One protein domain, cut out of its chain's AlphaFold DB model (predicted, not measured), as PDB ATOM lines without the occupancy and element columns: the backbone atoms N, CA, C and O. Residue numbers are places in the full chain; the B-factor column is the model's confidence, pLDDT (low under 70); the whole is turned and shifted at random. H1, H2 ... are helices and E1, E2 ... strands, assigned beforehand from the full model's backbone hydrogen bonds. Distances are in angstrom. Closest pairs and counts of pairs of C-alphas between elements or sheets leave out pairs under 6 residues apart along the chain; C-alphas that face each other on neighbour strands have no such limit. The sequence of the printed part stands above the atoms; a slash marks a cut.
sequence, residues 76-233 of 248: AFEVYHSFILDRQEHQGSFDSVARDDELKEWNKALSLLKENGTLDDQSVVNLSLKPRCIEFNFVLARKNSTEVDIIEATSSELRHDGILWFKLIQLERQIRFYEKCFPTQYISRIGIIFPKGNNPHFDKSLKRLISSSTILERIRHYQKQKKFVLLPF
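Overview. This is residues 76 to 233 of the 248 residues of an uncharacterized protein of Naegleria fowleri (UniProt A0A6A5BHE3). A twisted five-stranded sheet forms a wall, with the long helix H4 packed across one face and the other face bare. H6 also packs on the covered face, over E4, while the hairpin of H2 and H3 lies beyond H4, on its side away from the sheet. The printed part has 158 residues with six named helices and five named strands, in the order E1 H1 H2 H3 E2 E3 H4 E4 H5 H6 E5; the sheet runs E1 E2 E3 E4 E5 and is mixed. The class is mixed, helices and strands, and the whole is compact, with a radius of gyration of the C-alphas of 15.3 A and spans of 39 by 37 by 26 A.

Arrangement. The sheet has edge strands E1, residues 77 to 86, and E5, residues 228 to 232, with E2, residues 133 to 142, E3, residues 147 to 153, and E4, residues 186 to 194, as inner strands. E1 and E2 are antiparallel, with N 80 and O 139 at 2.9 A, within hydrogen-bond range; E1 bends by 70 degrees at residue 82 and E2 by 71 degrees at residue 137. E2 and E3 form an antiparallel hairpin, with N 140 and O 149 at 2.8 A. E3 and E4 are parallel, with N 152 and O 191 at 2.9 A, and so are E4 and E5, with N 231 and O 192 at 2.8 A. H4, residues 161 to 181, and H6, residues 217 to 224, are on the same face, two layers, helices over one face of a sheet. H4 runs across the strands at a height over the sheet of 7.9 A. E3, H4, E4 and E4, H5, H6, E5, with H5 at residues 202 to 212, are strand-helix-strand units, parallel neighbour strands joined through helices, with right-handed crossovers. H4, with residues 168 to 175 alone, touches H6, closest at C-alphas 172 and 219, 6.1 A. H5 and H6 touch only at the corner, closest at C-alphas 210 and 220, 5.8 A. H1, residues 91 to 95, touches H4, closest at C-alphas 93 and 180, 5.0 A. H2, residues 100 to 115, and H3, residues 121 to 126, form a helical hairpin, closest at C-alphas 110 and 124, 6.0 A; H2 and H4 are near each other. In the six helices every O i to N i+4 pair is within hydrogen-bond range.

Along the chain. E1 begins at C-alpha 77 (138.854, 126.483, 88.062) and E5 ends at C-alpha 232 (130.196, 117.646, 104.599). H4 is 30.2 A long, H2 22.4 A, H5 15.6 A, E1 23.7 A, E2 24.3 A, E3 19.6 A and E4 24.3 A.

Size, cuts and confidence. The C-alphas of Glu 115 and Asn 144, the two farthest apart, are 46.5 A apart. The printed part has no cut, and no link is long. The mean pLDDT of the printed part is 90.0; residues 159 to 161 and 197 to 204 are under 70.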
ATOM      1  N   ALA A  76     142.723 124.840  88.499       85.94
ATOM      2  CA  ALA A  76     141.953 124.317  87.368       85.94
ATOM      3  C   ALA A  76     140.627 125.057  87.127       85.94
ATOM      4  O   ALA A  76     140.072 124.967  86.027       85.94
ATOM      5  N   PHE A  77     140.133 125.790  88.127       87.31
ATOM      6  CA  PHE A  77     138.854 126.483  88.062       87.31
ATOM      7  C   PHE A  77     139.020 128.003  88.127       87.31
ATOM      8  O   PHE A  77     139.953 128.538  88.725       87.31
ATOM      9  N   GLU A  78     138.089 128.697  87.489       92.00
ATOM     10  CA  GLU A  78     137.706 130.063  87.814       92.00
ATOM     11  C   GLU A  78     136.450 129.992  88.690       92.00
ATOM     12  O   GLU A  78     135.489 129.293  88.361       92.00
ATOM     13  N   VAL A  79     136.488 130.641  89.853       91.06
ATOM     14  CA  VAL A  79     135.450 130.520  90.881       91.06
ATOM     15  C   VAL A  79     134.630 131.799  90.913       91.06
ATOM     16  O   VAL A  79     135.123 132.841  91.337       91.06
ATOM     17  N   TYR A  80     133.365 131.706  90.519       92.25
ATOM     18  CA  TYR A  80     132.384 132.761  90.745       92.25
ATOM     19  C   TYR A  80     131.614 132.442  92.020       92.25
ATOM     20  O   TYR A  80     131.135 131.319  92.181       92.25
ATOM     21  N   HIS A  81     131.497 133.408  92.927       88.88
ATOM     22  CA  HIS A  81     130.769 133.246  94.182       88.88
ATOM     23  C   HIS A  81     129.777 134.385  94.386       88.88
ATOM     24  O   HIS A  81     129.979 135.472  93.843       88.88
ATOM     25  N   SER A  82     128.722 134.133  95.167       87.44
ATOM     26  CA  SER A  82     127.620 135.093  95.372       87.44
ATOM     27  C   SER A  82     127.152 135.682  94.027       87.44
ATOM     28  O   SER A  82     126.925 136.882  93.878       87.44
ATOM     29  N   PHE A  83     127.119 134.821  93.005       89.62
ATOM     30  CA  PHE A  83     126.891 135.183  91.614       89.62
ATOM     31  C   PHE A  83     125.391 135.344  91.395       89.62
ATOM     32  O   PHE A  83     124.623 134.417  91.655       89.62
ATOM     33  N   ILE A  84     124.966 136.519  90.935       96.06
ATOM     34  CA  ILE A  84     123.552 136.864  90.796       96.06
ATOM     35  C   ILE A  84     123.218 137.025  89.320       96.06
ATOM     36  O   ILE A  84     123.835 137.822  88.623       96.06
ATOM     37  N   LEU A  85     122.192 136.306  88.871       96.62
ATOM     38  CA  LEU A  85     121.533 136.573  87.599       96.62
ATOM     39  C   LEU A  85     120.305 137.443  87.851       96.62
ATOM     40  O   LEU A  85     119.421 137.056  88.624       96.62
ATOM     41  N   ASP A  86     120.237 138.593  87.186       96.00
ATOM     42  CA  ASP A  86     119.090 139.499  87.243       96.00
ATOM     43  C   ASP A  86     118.199 139.326  86.006       96.00
ATOM     44  O   ASP A  86     118.663 139.245  84.867       96.00
ATOM     45  N   ARG A  87     116.882 139.293  86.221       96.44
ATOM     46  CA  ARG A  87     115.898 139.200  85.141       96.44
ATOM     47  C   ARG A  87     115.990 140.368  84.167       96.44
ATOM     48  O   ARG A  87     115.670 140.177  82.998       96.44
ATOM     49  N   GLN A  88     116.389 141.553  84.627       95.12
ATOM     50  CA  GLN A  88     116.547 142.719  83.755       95.12
ATOM     51  C   GLN A  88     117.579 142.468  82.647       95.12
ATOM     52  O   GLN A  88     117.405 142.951  81.533       95.12
ATOM     53  N   GLU A  89     118.602 141.659  82.928       95.62
ATOM     54  CA  GLU A  89     119.675 141.319  81.990       95.62
ATOM     55  C   GLU A  89     119.366 140.041  81.189       95.62
ATOM     56  O   GLU A  89     119.836 139.871  80.065       95.62
ATOM     57  N   HIS A  90     118.526 139.153  81.736       96.12
ATOM     58  CA  HIS A  90     118.260 137.815  81.195       96.12
ATOM     59  C   HIS A  90     116.770 137.520  80.955       96.12
ATOM     60  O   HIS A  90     116.325 136.378  81.111       96.12
ATOM     61  N   GLN A  91     115.972 138.522  80.573       95.75
ATOM     62  CA  GLN A  91     114.507 138.408  80.525       95.75
ATOM     63  C   GLN A  91     114.012 137.201  79.708       95.75
ATOM     64  O   GLN A  91     113.240 136.397  80.225       95.75
ATOM     65  N   GLY A  92     114.498 137.024  78.473       96.12
ATOM     66  CA  GLY A  92     114.092 135.899  77.619       96.12
ATOM     67  C   GLY A  92     114.430 134.529  78.226       96.12
ATOM     68  O   GLY A  92     113.614 133.606  78.198       96.12
ATOM     69  N   SER A  93     115.601 134.407  78.855       97.50
ATOM     70  CA  SER A  93     116.014 133.190  79.559       97.50
ATOM     71  C   SER A  93     115.129 132.912  80.780       97.50
ATOM     72  O   SER A  93     114.672 131.782  80.945       97.50
ATOM     73  N   PHE A  94     114.813 133.933  81.583       97.25
ATOM     74  CA  PHE A  94     113.920 133.824  82.746       97.25
ATOM     75  C   PHE A  94     112.487 133.462  82.347       97.25
ATOM     76  O   PHE A  94     111.836 132.646  83.005       97.25
ATOM     77  N   ASP A  95     111.985 134.039  81.259       95.38
ATOM     78  CA  ASP A  95     110.640 133.751  80.766       95.38
ATOM     79  C   ASP A  95     110.535 132.311  80.248       95.38
ATOM     80  O   ASP A  95     109.516 131.658  80.476       95.38
ATOM     81  N   SER A  96     111.618 131.784  79.666       95.62
ATOM     82  CA  SER A  96     111.703 130.429  79.104       95.62
ATOM     83  C   SER A  96     112.123 129.320  80.087       95.62
ATOM     84  O   SER A  96     112.307 128.174  79.659       95.62
ATOM     85  N   VAL A  97     112.300 129.630  81.381       96.50
ATOM     86  CA  VAL A  97     112.823 128.682  82.390       96.50
ATOM     87  C   VAL A  97     111.956 127.438  82.577       96.50
ATOM     88  O   VAL A  97     112.477 126.346  82.803       96.50
ATOM     89  N   ALA A  98     110.644 127.606  82.453       90.56
ATOM     90  CA  ALA A  98     109.659 126.546  82.547       90.56
ATOM     91  C   ALA A  98     108.478 126.873  81.636       90.56
ATOM     92  O   ALA A  98     108.079 128.036  81.526       90.56
ATOM     93  N   ARG A  99     107.920 125.840  81.007       91.62
ATOM     94  CA  ARG A  99     106.627 125.930  80.320       91.62
ATOM     95  C   ARG A  99     105.484 126.052  81.339       91.62
ATOM     96  O   ARG A  99     105.674 125.813  82.532       91.62
ATOM     97  N   ASP A 100     104.286 126.405  80.881       91.94
ATOM     98  CA  ASP A 100     103.130 126.628  81.765       91.94
ATOM     99  C   ASP A 100     102.701 125.376  82.548       91.94
ATOM    100  O   ASP A 100     102.283 125.480  83.702       91.94
ATOM    101  N   ASP A 101     102.799 124.193  81.940       92.69
ATOM    102  CA  ASP A 101     102.580 122.896  82.587       92.69
ATOM    103  C   ASP A 101     103.596 122.662  83.712       92.69
ATOM    104  O   ASP A 101     103.208 122.419  84.856       92.69
ATOM    105  N   GLU A 102     104.882 122.852  83.420       92.75
ATOM    106  CA  GLU A 102     105.973 122.693  84.389       92.75
ATOM    107  C   GLU A 102     105.855 123.696  85.547       92.75
ATOM    108  O   GLU A 102     106.088 123.347  86.705       92.75
ATOM    109  N   LEU A 103     105.455 124.941  85.265       95.31
ATOM    110  CA  LEU A 103     105.240 125.965  86.288       95.31
ATOM    111  C   LEU A 103     104.079 125.596  87.223       95.31
ATOM    112  O   LEU A 103     104.177 125.791  88.437       95.31
ATOM    113  N   LYS A 104     102.985 125.045  86.681       95.44
ATOM    114  CA  LYS A 104     101.856 124.555  87.487       95.44
ATOM    115  C   LYS A 104     102.277 123.394  88.381       95.44
ATOM    116  O   LYS A 104     101.926 123.386  89.560       95.44
ATOM    117  N   GLU A 105     103.035 122.439  87.849       94.88
ATOM    118  CA  GLU A 105     103.542 121.302  88.622       94.88
ATOM    119  C   GLU A 105     104.518 121.735  89.719       94.88
ATOM    120  O   GLU A 105     104.402 121.269  90.854       94.88
ATOM    121  N   TRP A 106     105.418 122.674  89.414       97.00
ATOM    122  CA  TRP A 106     106.333 123.266  90.387       97.00
ATOM    123  C   TRP A 106     105.575 123.912  91.547       97.00
ATOM    124  O   TRP A 106     105.808 123.583  92.710       97.00
ATOM    125  N   ASN A 107     104.616 124.788  91.235       96.69
ATOM    126  CA  ASN A 107     103.820 125.478  92.248       96.69
ATOM    127  C   ASN A 107     102.993 124.494  93.083       96.69
ATOM    128  O   ASN A 107     102.932 124.628  94.301       96.69
ATOM    129  N   LYS A 108     102.415 123.462  92.455       96.44
ATOM    130  CA  LYS A 108     101.700 122.397  93.169       96.44
ATOM    131  C   LYS A 108     102.617 121.652  94.141       96.44
ATOM    132  O   LYS A 108     102.218 121.400  95.274       96.44
ATOM    133  N   ALA A 109     103.833 121.305  93.719       95.75
ATOM    134  CA  ALA A 109     104.797 120.625  94.576       95.75
ATOM    135  C   ALA A 109     105.210 121.495  95.777       95.75
ATOM    136  O   ALA A 109     105.237 120.994  96.900       95.75
ATOM    137  N   LEU A 110     105.458 122.795  95.568       96.69
ATOM    138  CA  LEU A 110     105.738 123.726  96.665       96.69
ATOM    139  C   LEU A 110     104.560 123.850  97.640       96.69
ATOM    140  O   LEU A 110     104.778 123.824  98.849       96.69
ATOM    141  N   SER A 111     103.322 123.922  97.140       96.50
ATOM    142  CA  SER A 111     102.127 123.964  97.994       96.50
ATOM    143  C   SER A 111     101.989 122.713  98.861       96.50
ATOM    144  O   SER A 111     101.755 122.839 100.056       96.50
ATOM    145  N   LEU A 112     102.216 121.517  98.308       95.31
ATOM    146  CA  LEU A 112     102.161 120.266  99.079       95.31
ATOM    147  C   LEU A 112     103.233 120.210 100.180       95.31
ATOM    148  O   LEU A 112     102.969 119.738 101.286       95.31
ATOM    149  N   LEU A 113     104.441 120.704  99.889       93.88
ATOM    150  CA  LEU A 113     105.520 120.813 100.875       93.88
ATOM    151  C   LEU A 113     105.236 121.877 101.943       93.88
ATOM    152  O   LEU A 113     105.728 121.770 103.061       93.88
ATOM    153  N   LYS A 114     104.444 122.900 101.626       96.00
ATOM    154  CA  LYS A 114     103.953 123.847 102.627       96.00
ATOM    155  C   LYS A 114     102.866 123.224 103.501       96.00
ATOM    156  O   LYS A 114     102.934 123.307 104.721       96.00
ATOM    157  N   GLU A 115     101.879 122.578 102.888       96.50
ATOM    158  CA  GLU A 115     100.745 121.954 103.582       96.50
ATOM    159  C   GLU A 115     101.187 120.881 104.583       96.50
ATOM    160  O   GLU A 115     100.589 120.747 105.648       96.50
ATOM    161  N   ASN A 116     102.257 120.143 104.274       93.25
ATOM    162  CA  ASN A 116     102.815 119.137 105.176       93.25
ATOM    163  C   ASN A 116     103.828 119.698 106.202       93.25
ATOM    164  O   ASN A 116     104.430 118.921 106.942       93.25
ATOM    165  N   GLY A 117     104.036 121.019 106.237       92.81
ATOM    166  CA  GLY A 117     104.934 121.697 107.175       92.81
ATOM    167  C   GLY A 117     106.430 121.585 106.858       92.81
ATOM    168  O   GLY A 117     107.250 121.970 107.688       92.81
ATOM    169  N   THR A 118     106.812 121.069 105.684       91.31
ATOM    170  CA  THR A 118     108.223 120.996 105.265       91.31
ATOM    171  C   THR A 118     108.782 122.373 104.903       91.31
ATOM    172  O   THR A 118     109.947 122.652 105.185       91.31
ATOM    173  N   LEU A 119     107.969 123.221 104.266       94.25
ATOM    174  CA  LEU A 119     108.313 124.590 103.880       94.25
ATOM    175  C   LEU A 119     107.357 125.590 104.535       94.25
ATOM    176  O   LEU A 119     106.162 125.334 104.652       94.25
ATOM    177  N   ASP A 120     107.874 126.756 104.910       95.06
ATOM    178  CA  ASP A 120     107.049 127.897 105.307       95.06
ATOM    179  C   ASP A 120     106.657 128.764 104.095       95.06
ATOM    180  O   ASP A 120     107.117 128.564 102.965       95.06
ATOM    181  N   ASP A 121     105.784 129.747 104.328       95.75
ATOM    182  CA  ASP A 121     105.314 130.680 103.297       95.75
ATOM    183  C   ASP A 121     106.456 131.413 102.590       95.75
ATOM    184  O   ASP A 121     106.477 131.525 101.361       95.75
ATOM    185  N   GLN A 122     107.433 131.884 103.365       95.19
ATOM    186  CA  GLN A 122     108.562 132.630 102.829       95.19
ATOM    187  C   GLN A 122     109.440 131.745 101.940       95.19
ATOM    188  O   GLN A 122     109.907 132.180 100.888       95.19
ATOM    189  N   SER A 123     109.630 130.486 102.325       95.06
ATOM    190  CA  SER A 123     110.375 129.496 101.561       95.06
ATOM    191  C   SER A 123     109.708 129.210 100.223       95.06
ATOM    192  O   SER A 123     110.397 129.166  99.209       95.06
ATOM    193  N   VAL A 124     108.377 129.086 100.177       96.50
ATOM    194  CA  VAL A 124     107.638 128.911  98.913       96.50
ATOM    195  C   VAL A 124     107.865 130.094  97.971       96.50
ATOM    196  O   VAL A 124     108.175 129.887  96.795       96.50
ATOM    197  N   VAL A 125     107.783 131.329  98.478       95.56
ATOM    198  CA  VAL A 125     108.059 132.541  97.684       95.56
ATOM    199  C   VAL A 125     109.502 132.543  97.173       95.56
ATOM    200  O   VAL A 125     109.740 132.730  95.977       95.56
ATOM    201  N   ASN A 126     110.462 132.253  98.052       95.19
ATOM    202  CA  ASN A 126     111.888 132.202  97.724       95.19
ATOM    203  C   ASN A 126     112.242 131.068  96.749       95.19
ATOM    204  O   ASN A 126     113.304 131.112  96.126       95.19
ATOM    205  N   LEU A 127     111.386 130.050  96.623       97.31
ATOM    206  CA  LEU A 127     111.552 128.902  95.731       97.31
ATOM    207  C   LEU A 127     110.785 129.021  94.402       97.31
ATOM    208  O   LEU A 127     110.823 128.092  93.597       97.31
ATOM    209  N   SER A 128     110.142 130.157  94.130       95.62
ATOM    210  CA  SER A 128     109.402 130.419  92.887       95.62
ATOM    211  C   SER A 128     110.271 130.357  91.621       95.62
ATOM    212  O   SER A 128     111.418 130.803  91.616       95.62
ATOM    213  N   LEU A 129     109.692 129.888  90.505       96.94
ATOM    214  CA  LEU A 129     110.288 129.966  89.158       96.94
ATOM    215  C   LEU A 129     110.024 131.298  88.434       96.94
ATOM    216  O   LEU A 129     110.383 131.443  87.268       96.94
ATOM    217  N   LYS A 130     109.422 132.288  89.099       95.44
ATOM    218  CA  LYS A 130     109.295 133.660  88.579       95.44
ATOM    219  C   LYS A 130     109.982 134.689  89.493       95.44
ATOM    220  O   LYS A 130     109.334 135.651  89.908       95.44
ATOM    221  N   PRO A 131     111.273 134.510  89.837       95.88
ATOM    222  CA  PRO A 131     111.984 135.459  90.677       95.88
ATOM    223  C   PRO A 131     112.420 136.704  89.885       95.88
ATOM    224  O   PRO A 131     112.483 136.694  88.652       95.88
ATOM    225  N   ARG A 132     112.771 137.778  90.607       95.50
ATOM    226  CA  ARG A 132     113.489 138.933  90.034       95.50
ATOM    227  C   ARG A 132     114.955 138.595  89.764       95.50
ATOM    228  O   ARG A 132     115.498 138.996  88.746       95.50
ATOM    229  N   CYS A 133     115.575 137.857  90.677       96.19
ATOM    230  CA  CYS A 133     116.971 137.461  90.609       96.19
ATOM    231  C   CYS A 133     117.152 136.048  91.164       96.19
ATOM    232  O   CYS A 133     116.355 135.582  91.983       96.19
ATOM    233  N   ILE A 134     118.211 135.372  90.736       96.50
ATOM    234  CA  ILE A 134     118.634 134.103  91.320       96.50
ATOM    235  C   ILE A 134     120.109 134.178  91.686       96.50
ATOM    236  O   ILE A 134     120.934 134.618  90.892       96.50
ATOM    237  N   GLU A 135     120.410 133.764  92.910       95.88
ATOM    238  CA  GLU A 135     121.758 133.743  93.455       95.88
ATOM    239  C   GLU A 135     122.316 132.320  93.423       95.88
ATOM    240  O   GLU A 135     121.619 131.348  93.735       95.88
ATOM    241  N   PHE A 136     123.587 132.216  93.058       95.94
ATOM    242  CA  PHE A 136     124.396 131.010  93.105       95.94
ATOM    243  C   PHE A 136     125.494 131.219  94.141       95.94
ATOM    244  O   PHE A 136     126.241 132.196  94.056       95.94
ATOM    245  N   ASN A 137     125.637 130.292  95.092       92.19
ATOM    246  CA  ASN A 137     126.741 130.398  96.045       92.19
ATOM    247  C   ASN A 137     128.080 130.233  95.341       92.19
ATOM    248  O   ASN A 137     128.952 131.070  95.543       92.19
ATOM    249  N   PHE A 138     128.222 129.192  94.514       92.50
ATOM    250  CA  PHE A 138     129.429 128.974  93.727       92.50
ATOM    251  C   PHE A 138     129.120 128.399  92.343       92.50
ATOM    252  O   PHE A 138     128.392 127.412  92.205       92.50
ATOM    253  N   VAL A 139     129.750 128.984  91.329       95.00
ATOM    254  CA  VAL A 139     129.862 128.440  89.975       95.00
ATOM    255  C   VAL A 139     131.348 128.272  89.683       95.00
ATOM    256  O   VAL A 139     132.100 129.246  89.671       95.00
ATOM    257  N   LEU A 140     131.787 127.031  89.488       93.19
ATOM    258  CA  LEU A 140     133.189 126.700  89.233       93.19
ATOM    259  C   LEU A 140     133.364 126.445  87.738       93.19
ATOM    260  O   LEU A 140     133.060 125.353  87.260       93.19
ATOM    261  N   ALA A 141     133.844 127.435  86.995       94.00
ATOM    262  CA  ALA A 141     134.115 127.285  85.572       94.00
ATOM    263  C   ALA A 141     135.469 126.609  85.358       94.00
ATOM    264  O   ALA A 141     136.490 127.051  85.886       94.00
ATOM    265  N   ARG A 142     135.509 125.520  84.589       92.56
ATOM    266  CA  ARG A 142     136.777 124.877  84.233       92.56
ATOM    267  C   ARG A 142     137.527 125.740  83.229       92.56
ATOM    268  O   ARG A 142     136.991 126.087  82.179       92.56
ATOM    269  N   LYS A 143     138.803 126.018  83.498       90.38
ATOM    270  CA  LYS A 143     139.642 126.762  82.551       90.38
ATOM    271  C   LYS A 143     139.781 126.000  81.237       90.38
ATOM    272  O   LYS A 143     139.968 124.784  81.233       90.38
ATOM    273  N   ASN A 144     139.737 126.739  80.129       92.06
ATOM    274  CA  ASN A 144     139.845 126.206  78.768       92.06
ATOM    275  C   ASN A 144     138.755 125.173  78.415       92.06
ATOM    276  O   ASN A 144     138.981 124.289  77.590       92.06
ATOM    277  N   SER A 145     137.585 125.263  79.048       94.31
ATOM    278  CA  SER A 145     136.441 124.384  78.816       94.31
ATOM    279  C   SER A 145     135.134 125.176  78.922       94.31
ATOM    280  O   SER A 145     135.108 126.280  79.458       94.31
ATOM    281  N   THR A 146     134.043 124.618  78.402       95.75
ATOM    282  CA  THR A 146     132.680 125.139  78.602       95.75
ATOM    283  C   THR A 146     131.995 124.517  79.819       95.75
ATOM    284  O   THR A 146     130.830 124.804  80.096       95.75
ATOM    285  N   GLU A 147     132.698 123.638  80.533       96.19
ATOM    286  CA  GLU A 147     132.174 122.942  81.697       96.19
ATOM    287  C   GLU A 147     132.163 123.812  82.951       96.19
ATOM    288  O   GLU A 147     133.163 124.446  83.297       96.19
ATOM    289  N   VAL A 148     131.059 123.740  83.688       96.00
ATOM    290  CA  VAL A 148     130.911 124.375  84.997       96.00
ATOM    291  C   VAL A 148     130.398 123.390  86.038       96.00
ATOM    292  O   VAL A 148     129.645 122.470  85.719       96.00
ATOM    293  N   ASP A 149     130.766 123.600  87.296       94.56
ATOM    294  CA  ASP A 149     130.142 122.924  88.432       94.56
ATOM    295  C   ASP A 149     129.298 123.933  89.224       94.56
ATOM    296  O   ASP A 149     129.778 125.022  89.538       94.56
ATOM    297  N   ILE A 150     128.054 123.580  89.562       95.88
ATOM    298  CA  ILE A 150     127.164 124.442  90.362       95.88
ATOM    299  C   ILE A 150     127.062 123.889  91.776       95.88
ATOM    300  O   ILE A 150     126.582 122.770  91.979       95.88
ATOM    301  N   ILE A 151     127.487 124.686  92.754       92.56
ATOM    302  CA  ILE A 151     127.514 124.283  94.157       92.56
ATOM    303  C   ILE A 151     126.671 125.232  94.993       92.56
ATOM    304  O   ILE A 151     126.952 126.426  95.096       92.56
ATOM    305  N   GLU A 152     125.673 124.656  95.649       93.06
ATOM    306  CA  GLU A 152     124.935 125.309  96.717       93.06
ATOM    307  C   GLU A 152     125.684 125.105  98.039       93.06
ATOM    308  O   GLU A 152     126.189 124.018  98.333       93.06
ATOM    309  N   ALA A 153     125.753 126.137  98.869       88.94
ATOM    310  CA  ALA A 153     126.360 126.055 100.185       88.94
ATOM    311  C   ALA A 153     125.347 126.440 101.259       88.94
ATOM    312  O   ALA A 153     124.495 127.310 101.099       88.94
ATOM    313  N   THR A 154     125.438 125.774 102.399       86.75
ATOM    314  CA  THR A 154     124.627 126.093 103.568       86.75
ATOM    315  C   THR A 154     125.496 126.016 104.800       86.75
ATOM    316  O   THR A 154     126.245 125.058 104.939       86.75
ATOM    317  N   SER A 155     125.396 126.997 105.697       84.62
ATOM    318  CA  SER A 155     125.994 126.929 107.036       84.62
ATOM    319  C   SER A 155     125.122 126.146 108.022       84.62
ATOM    320  O   SER A 155     125.535 125.900 109.150       84.62
ATOM    321  N   SER A 156     123.905 125.773 107.622       82.62
ATOM    322  CA  SER A 156     122.993 124.969 108.431       82.62
ATOM    323  C   SER A 156     123.262 123.485 108.231       82.62
ATOM    324  O   SER A 156     123.429 123.018 107.101       82.62
ATOM    325  N   GLU A 157     123.233 122.723 109.320       78.06
ATOM    326  CA  GLU A 157     123.268 121.270 109.235       78.06
ATOM    327  C   GLU A 157     122.006 120.738 108.547       78.06
ATOM    328  O   GLU A 157     120.883 121.170 108.814       78.06
ATOM    329  N   LEU A 158     122.176 119.727 107.702       75.88
ATOM    330  CA  LEU A 158     121.068 119.065 107.019       75.88
ATOM    331  C   LEU A 158     120.436 117.994 107.926       75.88
ATOM    332  O   LEU A 158     120.384 116.834 107.550       75.88
ATOM    333  N   ARG A 159     120.040 118.320 109.164       65.81
ATOM    334  CA  ARG A 159     119.402 117.345 110.087       65.81
ATOM    335  C   ARG A 159     117.882 117.269 109.941       65.81
ATOM    336  O   ARG A 159     117.285 116.269 110.322       65.81
ATOM    337  N   HIS A 160     117.271 118.323 109.406       65.25
ATOM    338  CA  HIS A 160     115.828 118.450 109.244       65.25
ATOM    339  C   HIS A 160     115.450 118.378 107.765       65.25
ATOM    340  O   HIS A 160     116.086 119.036 106.936       65.25
ATOM    341  N   ASP A 161     114.384 117.638 107.455       69.38
ATOM    342  CA  ASP A 161     113.888 117.464 106.086       69.38
ATOM    343  C   ASP A 161     113.628 118.815 105.400       69.38
ATOM    344  O   ASP A 161     113.989 118.977 104.238       69.38
ATOM    345  N   GLY A 162     113.115 119.821 106.120       83.06
ATOM    346  CA  GLY A 162     112.821 121.152 105.567       83.06
ATOM    347  C   GLY A 162     114.030 121.878 104.966       83.06
ATOM    348  O   GLY A 162     113.967 122.341 103.829       83.06
ATOM    349  N   ILE A 163     115.166 121.923 105.677       85.25
ATOM    350  CA  ILE A 163     116.387 122.594 105.185       85.25
ATOM    351  C   ILE A 163     116.955 121.846 103.977       85.25
ATOM    352  O   ILE A 163     117.363 122.463 102.992       85.25
ATOM    353  N   LEU A 164     116.962 120.510 104.036       87.19
ATOM    354  CA  LEU A 164     117.406 119.682 102.921       87.19
ATOM    355  C   LEU A 164     116.541 119.914 101.680       87.19
ATOM    356  O   LEU A 164     117.079 120.144 100.598       87.19
ATOM    357  N   TRP A 165     115.216 119.879 101.835       91.25
ATOM    358  CA  TRP A 165     114.266 120.149 100.762       91.25
ATOM    359  C   TRP A 165     114.472 121.532 100.165       91.25
ATOM    360  O   TRP A 165     114.588 121.649  98.946       91.25
ATOM    361  N   PHE A 166     114.589 122.558 101.006       93.69
ATOM    362  CA  PHE A 166     114.844 123.919 100.556       93.69
ATOM    363  C   PHE A 166     116.105 123.992  99.690       93.69
ATOM    364  O   PHE A 166     116.054 124.500  98.573       93.69
ATOM    365  N   LYS A 167     117.219 123.415 100.156       93.50
ATOM    366  CA  LYS A 167     118.499 123.462  99.437       93.50
ATOM    367  C   LYS A 167     118.514 122.609  98.168       93.50
ATOM    368  O   LYS A 167     119.090 123.032  97.170       93.50
ATOM    369  N   LEU A 168     117.833 121.463  98.154       94.12
ATOM    370  CA  LEU A 168     117.651 120.668  96.934       94.12
ATOM    371  C   LEU A 168     116.815 121.418  95.892       94.12
ATOM    372  O   LEU A 168     117.196 121.468  94.729       94.12
ATOM    373  N   ILE A 169     115.698 122.029  96.290       96.75
ATOM    374  CA  ILE A 169     114.834 122.770  95.360       96.75
ATOM    375  C   ILE A 169     115.532 124.049  94.883       96.75
ATOM    376  O   ILE A 169     115.418 124.410  93.713       96.75
ATOM    377  N   GLN A 170     116.289 124.719  95.754       97.19
ATOM    378  CA  GLN A 170     117.106 125.869  95.376       97.19
ATOM    379  C   GLN A 170     118.161 125.481  94.330       97.19
ATOM    380  O   GLN A 170     118.255 126.155  93.307       97.19
ATOM    381  N   LEU A 171     118.886 124.374  94.533       97.62
ATOM    382  CA  LEU A 171     119.861 123.871  93.562       97.62
ATOM    383  C   LEU A 171     119.196 123.461  92.239       97.62
ATOM    384  O   LEU A 171     119.675 123.815  91.165       97.62
ATOM    385  N   GLU A 172     118.056 122.772  92.288       97.88
ATOM    386  CA  GLU A 172     117.266 122.442  91.096       97.88
ATOM    387  C   GLU A 172     116.874 123.712  90.324       97.88
ATOM    388  O   GLU A 172     116.989 123.762  89.096       97.88
ATOM    389  N   ARG A 173     116.451 124.760  91.041       97.50
ATOM    390  CA  ARG A 173     116.119 126.060  90.459       97.50
ATOM    391  C   ARG A 173     117.346 126.695  89.807       97.50
ATOM    392  O   ARG A 173     117.270 127.098  88.651       97.50
ATOM    393  N   GLN A 174     118.474 126.744  90.507       98.06
ATOM    394  CA  GLN A 174     119.744 127.263  89.991       98.06
ATOM    395  C   GLN A 174     120.137 126.599  88.668       98.06
ATOM    396  O   GLN A 174     120.408 127.303  87.700       98.06
ATOM    397  N   ILE A 175     120.067 125.267  88.583       98.12
ATOM    398  CA  ILE A 175     120.369 124.523  87.349       98.12
ATOM    399  C   ILE A 175     119.460 124.984  86.201       98.12
ATOM    400  O   ILE A 175     119.953 125.306  85.122       98.12
ATOM    401  N   ARG A 176     118.141 125.078  86.438       97.62
ATOM    402  CA  ARG A 176     117.164 125.506  85.416       97.62
ATOM    403  C   ARG A 176     117.487 126.885  84.847       97.62
ATOM    404  O   ARG A 176     117.474 127.062  83.632       97.62
ATOM    405  N   PHE A 177     117.759 127.859  85.714       98.19
ATOM    406  CA  PHE A 177     118.075 129.218  85.270       98.19
ATOM    407  C   PHE A 177     119.429 129.284  84.568       98.19
ATOM    408  O   PHE A 177     119.540 129.948  83.537       98.19
ATOM    409  N   TYR A 178     120.433 128.569  85.076       98.25
ATOM    410  CA  TYR A 178     121.766 128.559  84.487       98.25
ATOM    411  C   TYR A 178     121.753 128.021  83.054       98.25
ATOM    412  O   TYR A 178     122.252 128.684  82.150       98.25
ATOM    413  N   GLU A 179     121.101 126.875  82.821       97.38
ATOM    414  CA  GLU A 179     120.970 126.265  81.487       97.38
ATOM    415  C   GLU A 179     120.342 127.220  80.461       97.38
ATOM    416  O   GLU A 179     120.708 127.208  79.286       97.38
ATOM    417  N   LYS A 180     119.394 128.063  80.891       97.44
ATOM    418  CA  LYS A 180     118.734 129.038  80.010       97.44
ATOM    419  C   LYS A 180     119.546 130.300  79.780       97.44
ATOM    420  O   LYS A 180     119.419 130.904  78.718       97.44
ATOM    421  N   CYS A 181     120.325 130.733  80.764       97.75
ATOM    422  CA  CYS A 181     121.139 131.941  80.647       97.75
ATOM    423  C   CYS A 181     122.459 131.668  79.911       97.75
ATOM    424  O   CYS A 181     122.956 132.552  79.219       97.75
ATOM    425  N   PHE A 182     122.982 130.439  79.990       97.38
ATOM    426  CA  PHE A 182     124.270 130.047  79.410       97.38
ATOM    427  C   PHE A 182     124.158 128.784  78.537       97.38
ATOM    428  O   PHE A 182     124.747 127.754  78.862       97.38
ATOM    429  N   PRO A 183     123.446 128.837  77.394       96.56
ATOM    430  CA  PRO A 183     123.163 127.656  76.570       96.56
ATOM    431  C   PRO A 183     124.400 127.019  75.913       96.56
ATOM    432  O   PRO A 183     124.322 125.905  75.402       96.56
ATOM    433  N   THR A 184     125.537 127.720  75.889       96.69
ATOM    434  CA  THR A 184     126.814 127.219  75.353       96.69
ATOM    435  C   THR A 184     127.690 126.547  76.410       96.69
ATOM    436  O   THR A 184     128.703 125.939  76.063       96.69
ATOM    437  N   GLN A 185     127.321 126.655  77.688       97.12
ATOM    438  CA  GLN A 185     128.034 126.034  78.796       97.12
ATOM    439  C   GLN A 185     127.351 124.740  79.228       97.12
ATOM    440  O   GLN A 185     126.140 124.571  79.091       97.12
ATOM    441  N   TYR A 186     128.141 123.813  79.762       95.94
ATOM    442  CA  TYR A 186     127.666 122.512  80.211       95.94
ATOM    443  C   TYR A 186     127.868 122.367  81.714       95.94
ATOM    444  O   TYR A 186     128.992 122.412  82.211       95.94
ATOM    445  N   ILE A 187     126.782 122.149  82.453       97.69
ATOM    446  CA  ILE A 187     126.878 121.848  83.880       97.69
ATOM    447  C   ILE A 187     127.374 120.404  84.011       97.69
ATOM    448  O   ILE A 187     126.665 119.444  83.715       97.69
ATOM    449  N   SER A 188     128.628 120.246  84.422       94.94
ATOM    450  CA  SER A 188     129.304 118.952  84.479       94.94
ATOM    451  C   SER A 188     128.974 118.204  85.766       94.94
ATOM    452  O   SER A 188     128.832 116.977  85.757       94.94
ATOM    453  N   ARG A 189     128.817 118.938  86.873       92.94
ATOM    454  CA  ARG A 189     128.482 118.401  88.194       92.94
ATOM    455  C   ARG A 189     127.694 119.413  89.017       92.94
ATOM    456  O   ARG A 189     127.787 120.621  88.811       92.94
ATOM    457  N   ILE A 190     126.949 118.896  89.986       95.31
ATOM    458  CA  ILE A 190     126.166 119.702  90.923       95.31
ATOM    459  C   ILE A 190     126.343 119.202  92.355       95.31
ATOM    460  O   ILE A 190     126.593 118.013  92.585       95.31
ATOM    461  N   GLY A 191     126.168 120.070  93.344       91.19
ATOM    462  CA  GLY A 191     126.189 119.602  94.721       91.19
ATOM    463  C   GLY A 191     125.784 120.598  95.778       91.19
ATOM    464  O   GLY A 191     125.531 121.764  95.499       91.19
ATOM    465  N   ILE A 192     125.742 120.088  97.006       90.00
ATOM    466  CA  ILE A 192     125.477 120.877  98.205       90.00
ATOM    467  C   ILE A 192     126.606 120.649  99.207       90.00
ATOM    468  O   ILE A 192     126.891 119.502  99.563       90.00
ATOM    469  N   ILE A 193     127.216 121.732  99.685       87.56
ATOM    470  CA  ILE A 193     128.186 121.720 100.783       87.56
ATOM    471  C   ILE A 193     127.518 122.185 102.080       87.56
ATOM    472  O   ILE A 193     126.875 123.232 102.118       87.56
ATOM    473  N   PHE A 194     127.690 121.423 103.158       85.12
ATOM    474  CA  PHE A 194     127.057 121.663 104.463       85.12
ATOM    475  C   PHE A 194     128.004 121.316 105.629       85.12
ATOM    476  O   PHE A 194     128.872 120.464 105.452       85.12
ATOM    477  N   PRO A 195     127.874 121.903 106.833       82.25
ATOM    478  CA  PRO A 195     128.719 121.554 107.970       82.25
ATOM    479  C   PRO A 195     128.627 120.068 108.320       82.25
ATOM    480  O   PRO A 195     127.551 119.466 108.316       82.25
ATOM    481  N   LYS A 196     129.767 119.461 108.658       73.62
ATOM    482  CA  LYS A 196     129.831 118.055 109.066       73.62
ATOM    483  C   LYS A 196     129.172 117.858 110.440       73.62
ATOM    484  O   LYS A 196     129.791 118.143 111.456       73.62
ATOM    485  N   GLY A 197     127.948 117.326 110.456       65.94
ATOM    486  CA  GLY A 197     127.240 116.888 111.669       65.94
ATOM    487  C   GLY A 197     127.228 115.361 111.861       65.94
ATOM    488  O   GLY A 197     127.632 114.606 110.972       65.94
ATOM    489  N   ASN A 198     126.714 114.883 113.004       52.06
ATOM    490  CA  ASN A 198     126.412 113.461 113.241       52.06
ATOM    491  C   ASN A 198     125.209 113.045 112.381       52.06
ATOM    492  O   ASN A 198     124.069 113.163 112.824       52.06
ATOM    493  N   ASN A 199     125.445 112.599 111.145       58.28
ATOM    494  CA  ASN A 199     124.368 112.321 110.187       58.28
ATOM    495  C   ASN A 199     124.482 110.896 109.594       58.28
ATOM    496  O   ASN A 199     124.919 110.733 108.453       58.28
ATOM    497  N   PRO A 200     124.126 109.832 110.351       47.56
ATOM    498  CA  PRO A 200     124.391 108.445 109.952       47.56
ATOM    499  C   PRO A 200     123.394 107.870 108.927       47.56
ATOM    500  O   PRO A 200     123.645 106.806 108.369       47.56
ATOM    501  N   HIS A 201     122.265 108.541 108.661       50.34
ATOM    502  CA  HIS A 201     121.135 107.965 107.905       50.34
ATOM    503  C   HIS A 201     120.813 108.654 106.570       50.34
ATOM    504  O   HIS A 201     119.824 108.316 105.917       50.34
ATOM    505  N   PHE A 202     121.655 109.588 106.131       59.06
ATOM    506  CA  PHE A 202     121.308 110.497 105.040       59.06
ATOM    507  C   PHE A 202     121.204 109.830 103.659       59.06
ATOM    508  O   PHE A 202     120.332 110.176 102.869       59.06
ATOM    509  N   ASP A 203     122.039 108.832 103.359       61.72
ATOM    510  CA  ASP A 203     122.212 108.367 101.972       61.72
ATOM    511  C   ASP A 203     120.993 107.594 101.411       61.72
ATOM    512  O   ASP A 203     120.533 107.856 100.298       61.72
ATOM    513  N   LYS A 204     120.394 106.671 102.182       63.38
ATOM    514  CA  LYS A 204     119.248 105.865 101.696       63.38
ATOM    515  C   LYS A 204     117.947 106.671 101.605       63.38
ATOM    516  O   LYS A 204     117.225 106.554 100.614       63.38
ATOM    517  N   SER A 205     117.655 107.497 102.610       70.12
ATOM    518  CA  SER A 205     116.443 108.329 102.640       70.12
ATOM    519  C   SER A 205     116.466 109.411 101.560       70.12
ATOM    520  O   SER A 205     115.451 109.629 100.900       70.12
ATOM    521  N   LEU A 206     117.633 110.011 101.305       77.31
ATOM    522  CA  LEU A 206     117.824 110.996 100.245       77.31
ATOM    523  C   LEU A 206     117.621 110.403  98.848       77.31
ATOM    524  O   LEU A 206     116.928 110.997  98.024       77.31
ATOM    525  N   LYS A 207     118.205 109.231  98.561       77.19
ATOM    526  CA  LYS A 207     118.015 108.553  97.265       77.19
ATOM    527  C   LYS A 207     116.539 108.315  96.974       77.19
ATOM    528  O   LYS A 207     116.082 108.604  95.868       77.19
ATOM    529  N   ARG A 208     115.785 107.843  97.973       81.38
ATOM    530  CA  ARG A 208     114.331 107.669  97.865       81.38
ATOM    531  C   ARG A 208     113.632 109.001  97.595       81.38
ATOM    532  O   ARG A 208     112.861 109.071  96.649       81.38
ATOM    533  N   LEU A 209     113.952 110.037  98.368       84.56
ATOM    534  CA  LEU A 209     113.376 111.378  98.245       84.56
ATOM    535  C   LEU A 209     113.560 111.969  96.841       84.56
ATOM    536  O   LEU A 209     112.587 112.374  96.211       84.56
ATOM    537  N   ILE A 210     114.785 111.951  96.308       86.38
ATOM    538  CA  ILE A 210     115.081 112.467  94.960       86.38
ATOM    539  C   ILE A 210     114.368 111.626  93.890       86.38
ATOM    540  O   ILE A 210     113.841 112.162  92.913       86.38
ATOM    541  N   SER A 211     114.297 110.306  94.089       85.38
ATOM    542  CA  SER A 211     113.652 109.385  93.148       85.38
ATOM    543  C   SER A 211     112.125 109.490  93.137       85.38
ATOM    544  O   SER A 211     111.515 109.215  92.106       85.38
ATOM    545  N   SER A 212     111.493 109.885  94.244       83.88
ATOM    546  CA  SER A 212     110.037 110.054  94.331       83.88
ATOM    547  C   SER A 212     109.567 111.473  94.006       83.88
ATOM    548  O   SER A 212     108.383 111.679  93.765       83.88
ATOM    549  N   SER A 213     110.468 112.458  94.004       86.06
ATOM    550  CA  SER A 213     110.110 113.875  93.907       86.06
ATOM    551  C   SER A 213     110.005 114.384  92.471       86.06
ATOM    552  O   SER A 213     110.995 114.362  91.743       86.06
ATOM    553  N   THR A 214     108.837 114.886  92.066       86.75
ATOM    554  CA  THR A 214     108.631 115.466  90.725       86.75
ATOM    555  C   THR A 214     109.399 116.770  90.521       86.75
ATOM    556  O   THR A 214     109.859 117.033  89.417       86.75
ATOM    557  N   ILE A 215     109.600 117.561  91.581       93.88
ATOM    558  CA  ILE A 215     110.262 118.867  91.479       93.88
ATOM    559  C   ILE A 215     111.777 118.740  91.243       93.88
ATOM    560  O   ILE A 215     112.355 119.625  90.634       93.88
ATOM    561  N   LEU A 216     112.415 117.632  91.655       95.25
ATOM    562  CA  LEU A 216     113.878 117.423  91.624       95.25
ATOM    563  C   LEU A 216     114.372 116.648  90.387       95.25
ATOM    564  O   LEU A 216     115.265 115.800  90.480       95.25
ATOM    565  N   GLU A 217     113.741 116.859  89.234       94.31
ATOM    566  CA  GLU A 217     113.998 116.087  88.015       94.31
ATOM    567  C   GLU A 217     115.457 116.180  87.533       94.31
ATOM    568  O   GLU A 217     116.076 115.151  87.234       94.31
ATOM    569  N   ARG A 218     116.041 117.387  87.492       95.94
ATOM    570  CA  ARG A 218     117.428 117.571  87.039       95.94
ATOM    571  C   ARG A 218     118.399 116.983  88.039       95.94
ATOM    572  O   ARG A 218     119.279 116.220  87.646       95.94
ATOM    573  N   ILE A 219     118.213 117.246  89.333       96.12
ATOM    574  CA  ILE A 219     119.047 116.636  90.375       96.12
ATOM    575  C   ILE A 219     119.003 115.108  90.274       96.12
ATOM    576  O   ILE A 219     120.045 114.455  90.360       96.12
ATOM    577  N   ARG A 220     117.831 114.519  90.010       94.94
ATOM    578  CA  ARG A 220     117.691 113.076  89.776       94.94
ATOM    579  C   ARG A 220     118.508 112.605  88.567       94.94
ATOM    580  O   ARG A 220     119.121 111.538  88.636       94.94
ATOM    581  N   HIS A 221     118.550 113.371  87.478       94.69
ATOM    582  CA  HIS A 221     119.384 113.071  86.309       94.69
ATOM    583  C   HIS A 221     120.882 113.061  86.661       94.69
ATOM    584  O   HIS A 221     121.569 112.070  86.397       94.69
ATOM    585  N   TYR A 222     121.375 114.096  87.348       94.31
ATOM    586  CA  TYR A 222     122.766 114.151  87.818       94.31
ATOM    587  C   TYR A 222     123.086 113.044  88.827       94.31
ATOM    588  O   TYR A 222     124.171 112.463  88.789       94.31
ATOM    589  N   GLN A 223     122.144 112.690  89.704       90.44
ATOM    590  CA  GLN A 223     122.310 111.584  90.646       90.44
ATOM    591  C   GLN A 223     122.492 110.246  89.919       90.44
ATOM    592  O   GLN A 223     123.422 109.506  90.242       90.44
ATOM    593  N   LYS A 224     121.665 109.950  88.905       90.62
ATOM    594  CA  LYS A 224     121.783 108.725  88.090       90.62
ATOM    595  C   LYS A 224     123.124 108.633  87.361       90.62
ATOM    596  O   LYS A 224     123.671 107.543  87.234       90.62
ATOM    597  N   GLN A 225     123.672 109.766  86.927       91.50
ATOM    598  CA  GLN A 225     124.973 109.837  86.256       91.50
ATOM    599  C   GLN A 225     126.172 109.857  87.209       91.50
ATOM    600  O   GLN A 225     127.298 110.002  86.742       91.50
ATOM    601  N   LYS A 226     125.958 109.746  88.529       89.00
ATOM    602  CA  LYS A 226     127.012 109.957  89.533       89.00
ATOM    603  C   LYS A 226     127.712 111.309  89.312       89.00
ATOM    604  O   LYS A 226     128.927 111.373  89.185       89.00
ATOM    605  N   LYS A 227     126.934 112.389  89.235       91.62
ATOM    606  CA  LYS A 227     127.393 113.786  89.099       91.62
ATOM    607  C   LYS A 227     126.755 114.741  90.118       91.62
ATOM    608  O   LYS A 227     127.043 115.934  90.100       91.62
ATOM    609  N   PHE A 228     125.897 114.221  90.997       90.19
ATOM    610  CA  PHE A 228     125.367 114.939  92.155       90.19
ATOM    611  C   PHE A 228     126.119 114.535  93.420       90.19
ATOM    612  O   PHE A 228     126.294 113.338  93.670       90.19
ATOM    613  N   VAL A 229     126.537 115.518  94.219       84.56
ATOM    614  CA  VAL A 229     127.302 115.269  95.444       84.56
ATOM    615  C   VAL A 229     126.756 116.058  96.632       84.56
ATOM    616  O   VAL A 229     126.524 117.259  96.546       84.56
ATOM    617  N   LEU A 230     126.604 115.378  97.768       83.94
ATOM    618  CA  LEU A 230     126.358 115.991  99.072       83.94
ATOM    619  C   LEU A 230     127.624 115.913  99.914       83.94
ATOM    620  O   LEU A 230     128.094 114.816 100.217       83.94
ATOM    621  N   LEU A 231     128.151 117.068 100.310       79.25
ATOM    622  CA  LEU A 231     129.467 117.182 100.914       79.25
ATOM    623  C   LEU A 231     129.453 117.828 102.292       79.25
ATOM    624  O   LEU A 231     129.250 119.036 102.404       79.25
ATOM    625  N   PRO A 232     129.787 117.059 103.339       80.31
ATOM    626  CA  PRO A 232     130.196 117.646 104.599       80.31
ATOM    627  C   PRO A 232     131.442 118.517 104.387       80.31
ATOM    628  O   PRO A 232     132.421 118.076 103.775       80.31
ATOM    629  N   PHE A 233     131.434 119.738 104.907       76.56
ATOM    630  CA  PHE A 233     132.568 120.645 104.848       76.56
ATOM    631  C   PHE A 233     133.800 120.025 105.521       76.56
ATOM    632  O   PHE A 233     133.690 119.290 106.504       76.56
TER     633      PHE A 233